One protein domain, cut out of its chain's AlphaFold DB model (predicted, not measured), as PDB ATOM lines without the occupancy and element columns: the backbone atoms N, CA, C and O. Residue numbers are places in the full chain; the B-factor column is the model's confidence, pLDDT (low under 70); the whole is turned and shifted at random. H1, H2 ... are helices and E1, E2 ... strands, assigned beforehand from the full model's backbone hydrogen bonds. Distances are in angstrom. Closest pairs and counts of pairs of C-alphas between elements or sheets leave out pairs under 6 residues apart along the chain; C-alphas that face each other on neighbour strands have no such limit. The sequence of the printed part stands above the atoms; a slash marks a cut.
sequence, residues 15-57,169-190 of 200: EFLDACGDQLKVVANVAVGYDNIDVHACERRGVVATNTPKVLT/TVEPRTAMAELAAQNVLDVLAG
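This is residues 15 to 57 and 169 to 190 of the 200 residues of an uncharacterized protein of Arsenicicoccus sp. MKL-02 (UniProt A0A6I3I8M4). Two short parallel strands, E1 and E2, lie between long helix H3 and H2, with H1 near H2. The printed part has 65 residues, with three named helices and two named strands in the order H1, E1, H2, E2, H3; the class is mostly helix, with helices holding 31 and strands 6 of the 37 residues in named elements. The whole is only just compact, close to loose: radius of gyration of the C-alphas 12.5 A, spans 35 by 26 by 16 A.

H1, residues 15 to 20, and H2, residues 39 to 44, are close but not clearly touching, C-alphas 17 and 42 closest at 7.7 A. E1, residues 26 to 28, H2 and E2, residues 48 to 50, form a strand-helix-strand unit, parallel strands with a right-handed crossover; N 27 and O 48 are within hydrogen-bond range, 2.9 A. E1 and H3, residues 170 to 188, come closest at C-alphas 28 and 180, 5.3 A. Every helical O i to N i+4 pair is within range.

H1 begins at C-alpha 15, (52.134, 28.268, 15.359); H3, 27.1 A long, ends at C-alpha 188, (36.974, 43.053, 23.951).

C-alphas 57 and 169 stand 13.9 A apart across the cut; residues 54 to 57 and 169 have pLDDT under 70.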
ATOM      1  N   GLU A  15      52.763  28.644  16.636       95.12
ATOM      2  CA  GLU A  15      52.134  28.268  15.359       95.12
ATOM      3  C   GLU A  15      50.630  28.573  15.364       95.12
ATOM      4  O   GLU A  15      50.113  29.201  14.433       95.12
ATOM      5  N   PHE A  16      49.922  28.183  16.428       95.31
ATOM      6  CA  PHE A  16      48.501  28.487  16.591       95.31
ATOM      7  C   PHE A  16      48.243  29.999  16.609       95.31
ATOM      8  O   PHE A  16      47.312  30.488  15.958       95.31
ATOM      9  N   LEU A  17      49.056  30.749  17.356       96.25
ATOM     10  CA  LEU A  17      48.915  32.199  17.485       96.25
ATOM     11  C   LEU A  17      49.184  32.911  16.152       96.25
ATOM     12  O   LEU A  17      48.422  33.805  15.780       96.25
ATOM     13  N   ASP A  18      50.200  32.483  15.404       95.38
ATOM     14  CA  ASP A  18      50.524  33.039  14.088       95.38
ATOM     15  C   ASP A  18      49.420  32.739  13.063       95.38
ATOM     16  O   ASP A  18      49.054  33.606  12.267       95.38
ATOM     17  N   ALA A  19      48.822  31.544  13.121       96.12
ATOM     18  CA  ALA A  19      47.677  31.185  12.287       96.12
ATOM     19  C   ALA A  19      46.423  32.021  12.605       96.12
ATOM     20  O   ALA A  19      45.616  32.288  11.708       96.12
ATOM     21  N   CYS A  20      46.252  32.451  13.859       95.38
ATOM     22  CA  CYS A  20      45.168  33.353  14.240       95.38
ATOM     23  C   CYS A  20      45.387  34.776  13.720       95.38
ATOM     24  O   CYS A  20      44.402  35.420  13.368       95.38
ATOM     25  N   GLY A  21      46.638  35.244  13.649       93.88
ATOM     26  CA  GLY A  21      47.013  36.580  13.184       93.88
ATOM     27  C   GLY A  21      46.826  37.698  14.218       93.88
ATOM     28  O   GLY A  21      46.266  37.505  15.301       93.88
ATOM     29  N   ASP A  22      47.272  38.904  13.853       93.62
ATOM     30  CA  ASP A  22      47.343  40.094  14.725       93.62
ATOM     31  C   ASP A  22      45.986  40.572  15.277       93.62
ATOM     32  O   ASP A  22      45.924  41.421  16.168       93.62
ATOM     33  N   GLN A  23      44.869  40.071  14.742       94.88
ATOM     34  CA  GLN A  23      43.528  40.382  15.233       94.88
ATOM     35  C   GLN A  23      43.155  39.629  16.515       94.88
ATOM     36  O   GLN A  23      42.156  39.988  17.149       94.88
ATOM     37  N   LEU A  24      43.894  38.576  16.879       96.81
ATOM     38  CA  LEU A  24      43.642  37.827  18.103       96.81
ATOM     39  C   LEU A  24      43.933  38.714  19.319       96.81
ATOM     40  O   LEU A  24      44.998  39.305  19.433       96.81
ATOM     41  N   LYS A  25      42.971  38.802  20.241       96.44
ATOM     42  CA  LYS A  25      43.095  39.621  21.462       96.44
ATOM     43  C   LYS A  25      43.027  38.817  22.749       96.44
ATOM     44  O   LYS A  25      43.554  39.255  23.765       96.44
ATOM     45  N   VAL A  26      42.337  37.678  22.726       97.06
ATOM     46  CA  VAL A  26      42.064  36.889  23.925       97.06
ATOM     47  C   VAL A  26      41.965  35.400  23.612       97.06
ATOM     48  O   VAL A  26      41.342  35.017  22.622       97.06
ATOM     49  N   VAL A  27      42.537  34.579  24.490       96.88
ATOM     50  CA  VAL A  27      42.356  33.124  24.558       96.88
ATOM     51  C   VAL A  27      41.754  32.798  25.924       96.88
ATOM     52  O   VAL A  27      42.420  32.920  26.951       96.88
ATOM     53  N   ALA A  28      40.479  32.402  25.951       95.25
ATOM     54  CA  ALA A  28      39.774  32.073  27.189       95.25
ATOM     55  C   ALA A  28      39.593  30.558  27.330       95.25
ATOM     56  O   ALA A  28      38.774  29.950  26.641       95.25
ATOM     57  N   ASN A  29      40.370  29.953  28.227       93.69
ATOM     58  CA  ASN A  29      40.374  28.516  28.455       93.69
ATOM     59  C   ASN A  29      39.248  28.092  29.402       93.69
ATOM     60  O   ASN A  29      39.133  28.620  30.509       93.69
ATOM     61  N   VAL A  30      38.463  27.089  29.006       89.88
ATOM     62  CA  VAL A  30      37.423  26.471  29.847       89.88
ATOM     63  C   VAL A  30      38.042  25.306  30.628       89.88
ATOM     64  O   VAL A  30      37.667  24.147  30.465       89.88
ATOM     65  N   ALA A  31      39.045  25.613  31.449       85.25
ATOM     66  CA  ALA A  31      39.762  24.663  32.297       85.25
ATOM     67  C   ALA A  31      40.470  25.389  33.453       85.25
ATOM     68  O   ALA A  31      40.704  26.598  33.396       85.25
ATOM     69  N   VAL A  32      40.819  24.651  34.516       85.56
ATOM     70  CA  VAL A  32      41.652  25.181  35.614       85.56
ATOM     71  C   VAL A  32      43.122  25.214  35.204       85.56
ATOM     72  O   VAL A  32      43.742  26.274  35.260       85.56
ATOM     73  N   GLY A  33      43.682  24.076  34.786       85.19
ATOM     74  CA  GLY A  33      45.027  24.037  34.212       85.19
ATOM     75  C   GLY A  33      45.053  24.683  32.826       85.19
ATOM     76  O   GLY A  33      44.057  24.669  32.105       85.19
ATOM     77  N   TYR A  34      46.189  25.281  32.492       89.75
ATOM     78  CA  TYR A  34      46.433  26.020  31.250       89.75
ATOM     79  C   TYR A  34      47.790  25.637  30.640       89.75
ATOM     80  O   TYR A  34      48.380  26.407  29.895       89.75
ATOM     81  N   ASP A  35      48.266  24.434  30.962       89.44
ATOM     82  CA  ASP A  35      49.488  23.813  30.440       89.44
ATOM     83  C   ASP A  35      49.497  23.685  28.905       89.44
ATOM     84  O   ASP A  35      50.552  23.650  28.284       89.44
ATOM     85  N   ASN A  36      48.322  23.718  28.277       90.56
ATOM     86  CA  ASN A  36      48.159  23.741  26.829       90.56
ATOM     87  C   ASN A  36      48.340  25.133  26.186       90.56
ATOM     88  O   ASN A  36      48.163  25.257  24.975       90.56
ATOM     89  N   ILE A  37      48.624  26.181  26.967       94.44
ATOM     90  CA  ILE A  37      48.775  27.562  26.491       94.44
ATOM     91  C   ILE A  37      50.187  28.061  26.786       94.44
ATOM     92  O   ILE A  37      50.569  28.195  27.949       94.44
ATOM     93  N   ASP A  38      50.926  28.453  25.747       94.44
ATOM     94  CA  ASP A  38      52.152  29.228  25.923       94.44
ATOM     95  C   ASP A  38      51.790  30.669  26.316       94.44
ATOM     96  O   ASP A  38      51.551  31.561  25.491       94.44
ATOM     97  N   VAL A  39      51.735  30.895  27.630       94.69
ATOM     98  CA  VAL A  39      51.435  32.198  28.236       94.69
ATOM     99  C   VAL A  39      52.461  33.245  27.804       94.69
ATOM    100  O   VAL A  39      52.092  34.389  27.542       94.69
ATOM    101  N   HIS A  40      53.732  32.875  27.661       93.94
ATOM    102  CA  HIS A  40      54.763  33.814  27.235       93.94
ATOM    103  C   HIS A  40      54.620  34.182  25.757       93.94
ATOM    104  O   HIS A  40      54.847  35.338  25.398       93.94
ATOM    105  N   ALA A  41      54.223  33.249  24.891       95.31
ATOM    106  CA  ALA A  41      53.903  33.546  23.495       95.31
ATOM    107  C   ALA A  41      52.695  34.474  23.366       95.31
ATOM    108  O   ALA A  41      52.721  35.388  22.533       95.31
ATOM    109  N   CYS A  42      51.685  34.285  24.218       96.31
ATOM    110  CA  CYS A  42      50.549  35.197  24.336       96.31
ATOM    111  C   CYS A  42      51.007  36.607  24.756       96.31
ATOM    112  O   CYS A  42      50.703  37.582  24.066       96.31
ATOM    113  N   GLU A  43      51.812  36.717  25.822       94.75
ATOM    114  CA  GLU A  43      52.345  37.995  26.324       94.75
ATOM    115  C   GLU A  43      53.150  38.748  25.254       94.75
ATOM    116  O   GLU A  43      52.943  39.947  25.058       94.75
ATOM    117  N   ARG A  44      54.024  38.051  24.510       94.88
ATOM    118  CA  ARG A  44      54.825  38.648  23.423       94.88
ATOM    119  C   ARG A  44      53.968  39.286  22.324       94.88
ATOM    120  O   ARG A  44      54.428  40.226  21.680       94.88
ATOM    121  N   ARG A  45      52.744  38.788  22.112       94.94
ATOM    122  CA  ARG A  45      51.797  39.261  21.085       94.94
ATOM    123  C   ARG A  45      50.717  40.196  21.636       94.94
ATOM    124  O   ARG A  45      49.865  40.647  20.878       94.94
ATOM    125  N   GLY A  46      50.729  40.494  22.938       94.56
ATOM    126  CA  GLY A  46      49.670  41.278  23.584       94.56
ATOM    127  C   GLY A  46      48.310  40.569  23.604       94.56
ATOM    128  O   GLY A  46      47.276  41.228  23.711       94.56
ATOM    129  N   VAL A  47      48.304  39.238  23.488       97.19
ATOM    130  CA  VAL A  47      47.102  38.408  23.598       97.19
ATOM    131  C   VAL A  47      46.883  38.085  25.071       97.19
ATOM    132  O   VAL A  47      47.767  37.548  25.734       97.19
ATOM    133  N   VAL A  48      45.696  38.387  25.592       97.12
ATOM    134  CA  VAL A  48      45.334  38.056  26.974       97.12
ATOM    135  C   VAL A  48      44.940  36.583  27.052       97.12
ATOM    136  O   VAL A  48      44.022  36.164  26.349       97.12
ATOM    137  N   ALA A  49      45.565  35.800  27.928       96.94
ATOM    138  CA  ALA A  49      45.096  34.444  28.218       96.94
ATOM    139  C   ALA A  49      44.401  34.392  29.583       96.94
ATOM    140  O   ALA A  49      44.853  35.012  30.551       96.94
ATOM    141  N   THR A  50      43.301  33.643  29.668       95.94
ATOM    142  CA  THR A  50      42.513  33.470  30.898       95.94
ATOM    143  C   THR A  50      42.167  32.002  31.121       95.94
ATOM    144  O   THR A  50      42.011  31.250  30.161       95.94
ATOM    145  N   ASN A  51      41.971  31.600  32.375       93.50
ATOM    146  CA  ASN A  51      41.480  30.271  32.753       93.50
ATOM    147  C   ASN A  51      40.256  30.383  33.681       93.50
ATOM    148  O   ASN A  51      39.789  31.486  33.973       93.50
ATOM    149  N   THR A  52      39.722  29.259  34.161       89.56
ATOM    150  CA  THR A  52      38.539  29.233  35.043       89.56
ATOM    151  C   THR A  52      38.854  28.567  36.391       89.56
ATOM    152  O   THR A  52      38.398  27.450  36.646       89.56
ATOM    153  N   PRO A  53      39.661  29.198  37.268       79.88
ATOM    154  CA  PRO A  53      39.990  28.670  38.587       79.88
ATOM    155  C   PRO A  53      38.793  28.805  39.548       79.88
ATOM    156  O   PRO A  53      37.884  29.599  39.316       79.88
ATOM    157  N   LYS A  54      38.813  28.070  40.668       65.94
ATOM    158  CA  LYS A  54      37.864  28.175  41.807       65.94
ATOM    159  C   LYS A  54      36.408  27.754  41.568       65.94
ATOM    160  O   LYS A  54      35.685  27.568  42.536       65.94
ATOM    161  N   VAL A  55      35.984  27.506  40.334       59.78
ATOM    162  CA  VAL A  55      34.690  26.851  40.036       59.78
ATOM    163  C   VAL A  55      34.669  25.354  40.394       59.78
ATOM    164  O   VAL A  55      33.608  24.744  40.418       59.78
ATOM    165  N   LEU A  56      35.837  24.777  40.714       54.84
ATOM    166  CA  LEU A  56      36.033  23.375  41.113       54.84
ATOM    167  C   LEU A  56      36.690  23.225  42.503       54.84
ATOM    168  O   LEU A  56      37.110  22.129  42.863       54.84
ATOM    169  N   THR A  57      36.850  24.304  43.279       56.03
ATOM    170  CA  THR A  57      37.659  24.266  44.513       56.03
ATOM    171  C   THR A  57      37.052  25.128  45.615       56.03
ATOM    172  O   THR A  57      37.079  26.354  45.526       56.03
ATOM    173  N   THR A 169      30.377  17.401  35.366       69.81
ATOM    174  CA  THR A 169      29.028  17.745  35.852       69.81
ATOM    175  C   THR A 169      28.509  19.033  35.198       69.81
ATOM    176  O   THR A 169      29.280  19.849  34.685       69.81
ATOM    177  N   VAL A 170      27.181  19.200  35.138       72.62
ATOM    178  CA  VAL A 170      26.533  20.298  34.389       72.62
ATOM    179  C   VAL A 170      26.841  21.650  35.022       72.62
ATOM    180  O   VAL A 170      27.144  22.616  34.318       72.62
ATOM    181  N   GLU A 171      26.787  21.719  36.346       77.00
ATOM    182  CA  GLU A 171      26.904  22.952  37.111       77.00
ATOM    183  C   GLU A 171      28.313  23.561  36.988       77.00
ATOM    184  O   GLU A 171      28.405  24.717  36.562       77.00
ATOM    185  N   PRO A 172      29.424  22.823  37.221       74.38
ATOM    186  CA  PRO A 172      30.766  23.371  37.040       74.38
ATOM    187  C   PRO A 172      31.073  23.723  35.586       74.38
ATOM    188  O   PRO A 172      31.655  24.774  35.334       74.38
ATOM    189  N   ARG A 173      30.633  22.916  34.607       80.19
ATOM    190  CA  ARG A 173      30.854  23.232  33.183       80.19
ATOM    191  C   ARG A 173      30.146  24.505  32.745       80.19
ATOM    192  O   ARG A 173      30.721  25.281  31.984       80.19
ATOM    193  N   THR A 174      28.929  24.729  33.235       84.00
ATOM    194  CA  THR A 174      28.172  25.953  32.946       84.00
ATOM    195  C   THR A 174      28.889  27.166  33.532       84.00
ATOM    196  O   THR A 174      29.189  28.102  32.798       84.00
ATOM    197  N   ALA A 175      29.280  27.102  34.809       85.88
ATOM    198  CA  ALA A 175      30.005  28.188  35.467       85.88
ATOM    199  C   ALA A 175      31.361  28.495  34.797       85.88
ATOM    200  O   ALA A 175      31.729  29.659  34.636       85.88
ATOM    201  N   MET A 176      32.097  27.466  34.362       88.19
ATOM    202  CA  MET A 176      33.346  27.632  33.608       88.19
ATOM    203  C   MET A 176      33.106  28.322  32.261       88.19
ATOM    204  O   MET A 176      33.816  29.266  31.918       88.19
ATOM    205  N   ALA A 177      32.102  27.881  31.500       89.44
ATOM    206  CA  ALA A 177      31.778  28.471  30.205       89.44
ATOM    207  C   ALA A 177      31.333  29.937  30.337       89.44
ATOM    208  O   ALA A 177      31.773  30.784  29.558       89.44
ATOM    209  N   GLU A 178      30.515  30.250  31.343       92.88
ATOM    210  CA  GLU A 178      30.090  31.617  31.653       92.88
ATOM    211  C   GLU A 178      31.279  32.512  32.020       92.88
ATOM    212  O   GLU A 178      31.417  33.607  31.471       92.88
ATOM    213  N   LEU A 179      32.186  32.038  32.883       93.19
ATOM    214  CA  LEU A 179      33.386  32.785  33.264       93.19
ATOM    215  C   LEU A 179      34.328  33.010  32.070       93.19
ATOM    216  O   LEU A 179      34.861  34.107  31.902       93.19
ATOM    217  N   ALA A 180      34.525  32.004  31.215       94.31
ATOM    218  CA  ALA A 180      35.325  32.153  30.001       94.31
ATOM    219  C   ALA A 180      34.703  33.182  29.039       94.31
ATOM    220  O   ALA A 180      35.400  34.073  28.553       94.31
ATOM    221  N   ALA A 181      33.385  33.121  28.820       96.12
ATOM    222  CA  ALA A 181      32.671  34.096  27.997       96.12
ATOM    223  C   ALA A 181      32.774  35.518  28.573       96.12
ATOM    224  O   ALA A 181      33.018  36.467  27.828       96.12
ATOM    225  N   GLN A 182      32.652  35.667  29.894       95.94
ATOM    226  CA  GLN A 182      32.785  36.956  30.570       95.94
ATOM    227  C   GLN A 182      34.183  37.562  30.380       95.94
ATOM    228  O   GLN A 182      34.293  38.728  30.009       95.94
ATOM    229  N   ASN A 183      35.246  36.764  30.538       96.12
ATOM    230  CA  ASN A 183      36.620  37.201  30.272       96.12
ATOM    231  C   ASN A 183      36.793  37.728  28.838       96.12
ATOM    232  O   ASN A 183      37.390  38.786  28.638       96.12
ATOM    233  N   VAL A 184      36.233  37.033  27.838       97.12
ATOM    234  CA  VAL A 184      36.266  37.489  26.438       97.12
ATOM    235  C   VAL A 184      35.556  38.833  26.282       97.12
ATOM    236  O   VAL A 184      36.105  39.750  25.668       97.12
ATOM    237  N   LEU A 185      34.350  38.968  26.837       97.69
ATOM    238  CA  LEU A 185      33.567  40.202  26.750       97.69
ATOM    239  C   LEU A 185      34.294  41.390  27.388       97.69
ATOM    240  O   LEU A 185      34.312  42.472  26.799       97.69
ATOM    241  N   ASP A 186      34.913  41.195  28.552       97.38
ATOM    242  CA  ASP A 186      35.640  42.254  29.249       97.38
ATOM    243  C   ASP A 186      36.870  42.711  28.460       97.38
ATOM    244  O   ASP A 186      37.009  43.910  28.205       97.38
ATOM    245  N   VAL A 187      37.693  41.779  27.963       96.31
ATOM    246  CA  VAL A 187      38.879  42.117  27.156       96.31
ATOM    247  C   VAL A 187      38.487  42.857  25.876       96.31
ATOM    248  O   VAL A 187      39.077  43.887  25.539       96.31
ATOM    249  N   LEU A 188      37.453  42.391  25.168       96.31
ATOM    250  CA  LEU A 188      36.974  43.053  23.951       96.31
ATOM    251  C   LEU A 188      36.361  44.434  24.223       96.31
ATOM    252  O   LEU A 188      36.404  45.300  23.348       96.31
ATOM    253  N   ALA A 189      35.837  44.662  25.430       97.00
ATOM    254  CA  ALA A 189      35.349  45.959  25.892       97.00
ATOM    255  C   ALA A 189      36.459  46.880  26.442       97.00
ATOM    256  O   ALA A 189      36.156  47.992  26.878       97.00
ATOM    257  N   GLY A 190      37.726  46.445  26.441       94.75
ATOM    258  CA  GLY A 190      38.854  47.199  26.996       94.75
ATOM    259  C   GLY A 190      38.892  47.226  28.528       94.75
ATOM    260  O   GLY A 190      39.509  48.117  29.110       94.75
TER     261      GLY A 190